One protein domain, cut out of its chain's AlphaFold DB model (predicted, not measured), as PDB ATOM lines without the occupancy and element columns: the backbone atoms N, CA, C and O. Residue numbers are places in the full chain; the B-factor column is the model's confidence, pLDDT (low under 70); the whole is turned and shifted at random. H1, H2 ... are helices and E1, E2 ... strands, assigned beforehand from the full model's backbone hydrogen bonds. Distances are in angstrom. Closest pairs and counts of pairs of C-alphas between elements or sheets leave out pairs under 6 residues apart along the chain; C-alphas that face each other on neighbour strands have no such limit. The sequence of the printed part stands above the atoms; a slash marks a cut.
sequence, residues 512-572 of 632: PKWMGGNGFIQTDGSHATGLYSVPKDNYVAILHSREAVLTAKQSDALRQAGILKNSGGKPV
ATOM      1  N   PRO A 512     212.969 244.314 310.984       53.09
ATOM      2  CA  PRO A 512     212.720 245.622 311.593       53.09
ATOM      3  C   PRO A 512     211.518 246.329 310.937       53.09
ATOM      4  O   PRO A 512     211.191 246.056 309.779       53.09
ATOM      5  N   LYS A 513     210.873 247.270 311.641       55.94
ATOM      6  CA  LYS A 513     209.643 247.949 311.170       55.94
ATOM      7  C   LYS A 513     209.752 248.596 309.787       55.94
ATOM      8  O   LYS A 513     208.793 248.545 309.026       55.94
ATOM      9  N   TRP A 514     210.909 249.148 309.428       54.06
ATOM     10  CA  TRP A 514     211.129 249.775 308.117       54.06
ATOM     11  C   TRP A 514     211.124 248.776 306.940       54.06
ATOM     12  O   TRP A 514     210.989 249.182 305.792       54.06
ATOM     13  N   MET A 515     211.213 247.471 307.219       51.69
ATOM     14  CA  MET A 515     211.030 246.370 306.260       51.69
ATOM     15  C   MET A 515     209.674 245.658 306.439       51.69
ATOM     16  O   MET A 515     209.497 244.532 305.980       51.69
ATOM     17  N   GLY A 516     208.718 246.283 307.138       52.59
ATOM     18  CA  GLY A 516     207.376 245.733 307.346       52.59
ATOM     19  C   GLY A 516     207.304 244.568 308.342       52.59
ATOM     20  O   GLY A 516     206.368 243.775 308.275       52.59
ATOM     21  N   GLY A 517     208.279 244.429 309.251       57.16
ATOM     22  CA  GLY A 517     208.298 243.361 310.263       57.16
ATOM     23  C   GLY A 517     208.273 243.836 311.723       57.16
ATOM     24  O   GLY A 517     208.342 245.024 312.021       57.16
ATOM     25  N   ASN A 518     208.222 242.867 312.647       54.44
ATOM     26  CA  ASN A 518     208.193 243.070 314.104       54.44
ATOM     27  C   ASN A 518     209.398 242.409 314.822       54.44
ATOM     28  O   ASN A 518     209.243 241.576 315.711       54.44
ATOM     29  N   GLY A 519     210.622 242.723 314.392       51.41
ATOM     30  CA  GLY A 519     211.870 242.165 314.934       51.41
ATOM     31  C   GLY A 519     212.262 242.610 316.344       51.41
ATOM     32  O   GLY A 519     211.813 243.646 316.824       51.41
ATOM     33  N   PHE A 520     213.152 241.846 316.993       46.28
ATOM     34  CA  PHE A 520     213.674 242.140 318.343       46.28
ATOM     35  C   PHE A 520     214.599 243.368 318.404       46.28
ATOM     36  O   PHE A 520     214.698 243.989 319.456       46.28
ATOM     37  N   ILE A 521     215.266 243.728 317.300       52.81
ATOM     38  CA  ILE A 521     216.026 244.980 317.188       52.81
ATOM     39  C   ILE A 521     215.149 245.975 316.434       52.81
ATOM     40  O   ILE A 521     214.961 245.869 315.220       52.81
ATOM     41  N   GLN A 522     214.574 246.911 317.178       58.97
ATOM     42  CA  GLN A 522     213.807 248.024 316.638       58.97
ATOM     43  C   GLN A 522     214.764 249.208 316.458       58.97
ATOM     44  O   GLN A 522     215.520 249.533 317.367       58.97
ATOM     45  N   THR A 523     214.770 249.822 315.277       58.81
ATOM     46  CA  THR A 523     215.469 251.094 315.037       58.81
ATOM     47  C   THR A 523     214.636 252.232 315.621       58.81
ATOM     48  O   THR A 523     213.420 252.231 315.422       58.81
ATOM     49  N   ASP A 524     215.262 253.224 316.260       69.12
ATOM     50  CA  ASP A 524     214.557 254.360 316.880       69.12
ATOM     51  C   ASP A 524     214.030 255.384 315.842       69.12
ATOM     52  O   ASP A 524     213.396 256.375 316.203       69.12
ATOM     53  N   GLY A 525     214.259 255.134 314.546       70.56
ATOM     54  CA  GLY A 525     213.671 255.866 313.422       70.56
ATOM     55  C   GLY A 525     214.690 256.356 312.389       70.56
ATOM     56  O   GLY A 525     215.905 256.253 312.576       70.56
ATOM     57  N   SER A 526     214.167 256.882 311.279       72.12
ATOM     58  CA  SER A 526     214.931 257.645 310.287       72.12
ATOM     59  C   SER A 526     214.861 259.126 310.633       72.12
ATOM     60  O   SER A 526     213.767 259.660 310.798       72.12
ATOM     61  N   HIS A 527     216.010 259.800 310.667       76.25
ATOM     62  CA  HIS A 527     216.108 261.220 311.033       76.25
ATOM     63  C   HIS A 527     216.632 262.050 309.868       76.25
ATOM     64  O   HIS A 527     217.642 262.731 309.984       76.25
ATOM     65  N   ALA A 528     215.911 261.997 308.744       73.06
ATOM     66  CA  ALA A 528     216.284 262.670 307.492       73.06
ATOM     67  C   ALA A 528     216.484 264.186 307.636       73.06
ATOM     68  O   ALA A 528     217.131 264.824 306.818       73.06
ATOM     69  N   THR A 529     215.860 264.777 308.656       77.81
ATOM     70  CA  THR A 529     215.942 266.210 308.956       77.81
ATOM     71  C   THR A 529     216.906 266.515 310.102       77.81
ATOM     72  O   THR A 529     216.864 267.613 310.647       77.81
ATOM     73  N   GLY A 530     217.728 265.543 310.500       82.75
ATOM     74  CA  GLY A 530     218.631 265.627 311.639       82.75
ATOM     75  C   GLY A 530     217.930 265.555 313.000       82.75
ATOM     76  O   GLY A 530     216.714 265.711 313.123       82.75
ATOM     77  N   LEU A 531     218.739 265.340 314.036       86.94
ATOM     78  CA  LEU A 531     218.351 265.413 315.444       86.94
ATOM     79  C   LEU A 531     219.092 266.568 316.108       86.94
ATOM     80  O   LEU A 531     220.306 266.690 315.952       86.94
ATOM     81  N   TYR A 532     218.373 267.401 316.866       86.56
ATOM     82  CA  TYR A 532     219.008 268.485 317.616       86.56
ATOM     83  C   TYR A 532     219.972 267.937 318.680       86.56
ATOM     84  O   TYR A 532     221.086 268.436 318.839       86.56
ATOM     85  N   SER A 533     219.578 266.866 319.368       86.69
ATOM     86  CA  SER A 533     220.430 266.101 320.277       86.69
ATOM     87  C   SER A 533     220.051 264.622 320.238       86.69
ATOM     88  O   SER A 533     218.894 264.264 320.009       86.69
ATOM     89  N   VAL A 534     221.037 263.749 320.449       87.50
ATOM     90  CA  VAL A 534     220.791 262.310 320.586       87.50
ATOM     91  C   VAL A 534     220.179 262.059 321.973       87.50
ATOM     92  O   VAL A 534     220.806 262.433 322.963       87.50
ATOM     93  N   PRO A 535     218.984 261.448 322.090       83.62
ATOM     94  CA  PRO A 535     218.258 261.406 323.367       83.62
ATOM     95  C   PRO A 535     218.888 260.554 324.479       83.62
ATOM     96  O   PRO A 535     218.554 260.743 325.644       83.62
ATOM     97  N   LYS A 536     219.721 259.567 324.132       82.56
ATOM     98  CA  LYS A 536     220.330 258.614 325.076       82.56
ATOM     99  C   LYS A 536     221.569 257.951 324.478       82.56
ATOM    100  O   LYS A 536     221.703 257.871 323.258       82.56
ATOM    101  N   ASP A 537     222.412 257.386 325.333       74.44
ATOM    102  CA  ASP A 537     223.503 256.517 324.893       74.44
ATOM    103  C   ASP A 537     222.965 255.248 324.211       74.44
ATOM    104  O   ASP A 537     221.892 254.739 324.549       74.44
ATOM    105  N   ASN A 538     223.724 254.720 323.247       75.25
ATOM    106  CA  ASN A 538     223.351 253.568 322.410       75.25
ATOM    107  C   ASN A 538     222.099 253.774 321.532       75.25
ATOM    108  O   ASN A 538     221.432 252.808 321.162       75.25
ATOM    109  N   TYR A 539     221.771 255.021 321.188       80.00
ATOM    110  CA  TYR A 539     220.689 255.347 320.259       80.00
ATOM    111  C   TYR A 539     220.955 254.805 318.845       80.00
ATOM    112  O   TYR A 539     222.029 255.031 318.284       80.00
ATOM    113  N   VAL A 540     219.975 254.113 318.250       73.50
ATOM    114  CA  VAL A 540     220.125 253.466 316.933       73.50
ATOM    115  C   VAL A 540     219.326 254.229 315.875       73.50
ATOM    116  O   VAL A 540     218.106 254.078 315.781       73.50
ATOM    117  N   ALA A 541     220.023 255.014 315.049       77.19
ATOM    118  CA  ALA A 541     219.442 255.840 313.987       77.19
ATOM    119  C   ALA A 541     219.760 255.313 312.578       77.19
ATOM    120  O   ALA A 541     220.838 254.769 312.333       77.19
ATOM    121  N   ILE A 542     218.833 255.525 311.638       75.75
ATOM    122  CA  ILE A 542     219.090 255.363 310.200       75.75
ATOM    123  C   ILE A 542     219.611 256.702 309.663       75.75
ATOM    124  O   ILE A 542     218.899 257.705 309.737       75.75
ATOM    125  N   LEU A 543     220.848 256.698 309.154       80.62
ATOM    126  CA  LEU A 543     221.513 257.853 308.540       80.62
ATOM    127  C   LEU A 543     221.411 257.776 307.015       80.62
ATOM    128  O   LEU A 543     221.470 256.680 306.447       80.62
ATOM    129  N   HIS A 544     221.322 258.924 306.349       79.75
ATOM    130  CA  HIS A 544     221.361 258.983 304.891       79.75
ATOM    131  C   HIS A 544     222.747 259.323 304.352       79.75
ATOM    132  O   HIS A 544     223.611 259.889 305.023       79.75
ATOM    133  N   SER A 545     222.964 258.957 303.088       76.25
ATOM    134  CA  SER A 545     224.203 259.281 302.391       76.25
ATOM    135  C   SER A 545     224.420 260.797 302.371       76.25
ATOM    136  O   SER A 545     223.506 261.540 302.020       76.25
ATOM    137  N   ARG A 546     225.653 261.226 302.680       74.69
ATOM    138  CA  ARG A 546     226.114 262.632 302.725       74.69
ATOM    139  C   ARG A 546     225.653 263.454 303.940       74.69
ATOM    140  O   ARG A 546     225.897 264.655 303.961       74.69
ATOM    141  N   GLU A 547     225.070 262.832 304.963       80.69
ATOM    142  CA  GLU A 547     224.840 263.482 306.261       80.69
ATOM    143  C   GLU A 547     226.112 263.428 307.135       80.69
ATOM    144  O   GLU A 547     226.788 262.400 307.206       80.69
ATOM    145  N   ALA A 548     226.448 264.534 307.808       82.56
ATOM    146  CA  ALA A 548     227.560 264.596 308.758       82.56
ATOM    147  C   ALA A 548     227.060 264.372 310.193       82.56
ATOM    148  O   ALA A 548     226.096 265.003 310.625       82.56
ATOM    149  N   VAL A 549     227.739 263.503 310.948       86.50
ATOM    150  CA  VAL A 549     227.433 263.251 312.365       86.50
ATOM    151  C   VAL A 549     228.399 264.042 313.234       86.50
ATOM    152  O   VAL A 549     229.612 263.850 313.163       86.50
ATOM    153  N   LEU A 550     227.853 264.920 314.070       88.12
ATOM    154  CA  LEU A 550     228.636 265.686 315.032       88.12
ATOM    155  C   LEU A 550     228.795 264.902 316.334       88.12
ATOM    156  O   LEU A 550     227.843 264.310 316.842       88.12
ATOM    157  N   THR A 551     229.998 264.934 316.903       89.31
ATOM    158  CA  THR A 551     230.223 264.467 318.278       89.31
ATOM    159  C   THR A 551     229.527 265.393 319.279       89.31
ATOM    160  O   THR A 551     229.269 266.561 318.976       89.31
ATOM    161  N   ALA A 552     229.284 264.906 320.502       87.56
ATOM    162  CA  ALA A 552     228.665 265.701 321.569       87.56
ATOM    163  C   ALA A 552     229.366 267.062 321.751       87.56
ATOM    164  O   ALA A 552     228.728 268.101 321.599       87.56
ATOM    165  N   LYS A 553     230.701 267.057 321.897       90.81
ATOM    166  CA  LYS A 553     231.518 268.273 322.061       90.81
ATOM    167  C   LYS A 553     231.359 269.275 320.913       90.81
ATOM    168  O   LYS A 553     231.242 270.469 321.160       90.81
ATOM    169  N   GLN A 554     231.345 268.801 319.665       91.81
ATOM    170  CA  GLN A 554     231.161 269.667 318.493       91.81
ATOM    171  C   GLN A 554     229.757 270.274 318.466       91.81
ATOM    172  O   GLN A 554     229.602 271.468 318.233       91.81
ATOM    173  N   SER A 555     228.732 269.461 318.735       90.25
ATOM    174  CA  SER A 555     227.352 269.945 318.780       90.25
ATOM    175  C   SER A 555     227.120 270.942 319.923       90.25
ATOM    176  O   SER A 555     226.404 271.919 319.733       90.25
ATOM    177  N   ASP A 556     227.774 270.755 321.074       91.62
ATOM    178  CA  ASP A 556     227.707 271.687 322.204       91.62
ATOM    179  C   ASP A 556     228.408 273.007 321.902       91.62
ATOM    180  O   ASP A 556     227.846 274.059 322.195       91.62
ATOM    181  N   ALA A 557     229.576 272.976 321.253       90.81
ATOM    182  CA  ALA A 557     230.267 274.188 320.821       90.81
ATOM    183  C   ALA A 557     229.392 275.034 319.877       90.81
ATOM    184  O   ALA A 557     229.281 276.244 320.054       90.81
ATOM    185  N   LEU A 558     228.703 274.400 318.921       89.38
ATOM    186  CA  LEU A 558     227.798 275.102 318.005       89.38
ATOM    187  C   LEU A 558     226.534 275.633 318.697       89.38
ATOM    188  O   LEU A 558     226.048 276.700 318.329       89.38
ATOM    189  N   ARG A 559     226.002 274.913 319.695       90.94
ATOM    190  CA  ARG A 559     224.886 275.392 320.526       90.94
ATOM    191  C   ARG A 559     225.292 276.602 321.364       90.94
ATOM    192  O   ARG A 559     224.568 277.590 321.390       90.94
ATOM    193  N   GLN A 560     226.453 276.536 322.017       89.38
ATOM    194  CA  GLN A 560     227.001 277.622 322.838       89.38
ATOM    195  C   GLN A 560     227.312 278.867 322.002       89.38
ATOM    196  O   GLN A 560     227.054 279.978 322.449       89.38
ATOM    197  N   ALA A 561     227.787 278.682 320.768       85.69
ATOM    198  CA  ALA A 561     227.998 279.764 319.807       85.69
ATOM    199  C   ALA A 561     226.689 280.359 319.245       85.69
ATOM    200  O   ALA A 561     226.735 281.285 318.442       85.69
ATOM    201  N   GLY A 562     225.521 279.812 319.603       85.69
ATOM    202  CA  GLY A 562     224.222 280.250 319.088       85.69
ATOM    203  C   GLY A 562     223.942 279.855 317.634       85.69
ATOM    204  O   GLY A 562     222.880 280.198 317.117       85.69
ATOM    205  N   ILE A 563     224.851 279.111 316.995       89.81
ATOM    206  CA  ILE A 563     224.771 278.700 315.588       89.81
ATOM    207  C   ILE A 563     223.818 277.516 315.413       89.81
ATOM    208  O   ILE A 563     223.037 277.481 314.471       89.81
ATOM    209  N   LEU A 564     223.862 276.525 316.305       89.69
ATOM    210  CA  LEU A 564     222.970 275.365 316.244       89.69
ATOM    211  C   LEU A 564     221.762 275.585 317.157       89.69
ATOM    212  O   LEU A 564     221.876 275.487 318.379       89.69
ATOM    213  N   LYS A 565     220.593 275.840 316.565       89.38
ATOM    214  CA  LYS A 565     219.329 276.087 317.273       89.38
ATOM    215  C   LYS A 565     218.367 274.906 317.155       89.38
ATOM    216  O   LYS A 565     218.435 274.110 316.218       89.38
ATOM    217  N   ASN A 566     217.462 274.799 318.127       88.12
ATOM    218  CA  ASN A 566     216.377 273.822 318.121       88.12
ATOM    219  C   ASN A 566     215.109 274.467 317.555       88.12
ATOM    220  O   ASN A 566     214.596 275.419 318.140       88.12
ATOM    221  N   SER A 567     214.585 273.924 316.460       84.94
ATOM    222  CA  SER A 567     213.272 274.294 315.930       84.94
ATOM    223  C   SER A 567     212.391 273.053 315.867       84.94
ATOM    224  O   SER A 567     212.606 272.161 315.046       84.94
ATOM    225  N   GLY A 568     211.432 272.945 316.791       79.75
ATOM    226  CA  GLY A 568     210.493 271.818 316.837       79.75
ATOM    227  C   GLY A 568     211.153 270.437 316.978       79.75
ATOM    228  O   GLY A 568     210.648 269.464 316.423       79.75
ATOM    229  N   GLY A 569     212.296 270.342 317.666       76.62
ATOM    230  CA  GLY A 569     213.069 269.104 317.849       76.62
ATOM    231  C   GLY A 569     214.131 268.848 316.773       76.62
ATOM    232  O   GLY A 569     214.891 267.881 316.882       76.62
ATOM    233  N   LYS A 570     214.214 269.706 315.750       85.00
ATOM    234  CA  LYS A 570     215.147 269.577 314.626       85.00
ATOM    235  C   LYS A 570     216.313 270.561 314.755       85.00
ATOM    236  O   LYS A 570     216.113 271.681 315.233       85.00
ATOM    237  N   PRO A 571     217.523 270.167 314.325       88.06
ATOM    238  CA  PRO A 571     218.664 271.063 314.274       88.06
ATOM    239  C   PRO A 571     218.488 272.066 313.129       88.06
ATOM    240  O   PRO A 571     218.267 271.675 311.985       88.06
ATOM    241  N   VAL A 572     218.611 273.355 313.430       88.19
ATOM    242  CA  VAL A 572     218.658 274.429 312.431       88.19
ATOM    243  C   VAL A 572     219.937 275.222 312.642       88.19
ATOM    244  O   VAL A 572     220.275 275.559 313.776       88.19
TER     245      VAL A 572
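What this domain is: This is residues 512 to 572 of the 632 residues of an uncharacterized protein of Bacillus sp. FJAT-21945 (UniProt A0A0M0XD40). The model has little regular structure: a long winding stretch, residues 512 to 551, leads to one end, where a short helix, H1, sits by a small hairpin of strands E1 and E2. The printed part has 61 residues, 16 of them in named elements, in the order H1, E1, E2; the class is mixed, the sheet antiparallel. It is loose, with a radius of gyration of the C-alphas of 13.5 A, and elongated, spanning 42 by 22 by 20 A.

How they stand to each other: Pass residues 512 to 551 to reach H1, residues 552 to 560, where every O i to N i+4 pair is within hydrogen-bond range. A tight link leads to E1, residues 564 to 567; their closest C-alphas, of Leu 558 and Leu 564, are 5.1 A apart. E1 forms a hairpin with E2, residues 570 to 572, with N 565 and O 572 at 2.8 A. H1 and E2 are apart.

Where its parts are: Find C-alpha 552 at (228.665, 265.701, 321.569); H1 runs 12.1 A. E1 spans 9.8 A and E2 6.4 A, ending at C-alpha 572, (218.658, 274.429, 312.431).

The domain as a whole: The C-alphas farthest apart, of Gly 517 and Ala 561, are 42.5 A apart. The printed part has no cut; residues 512 to 524 are under pLDDT 70.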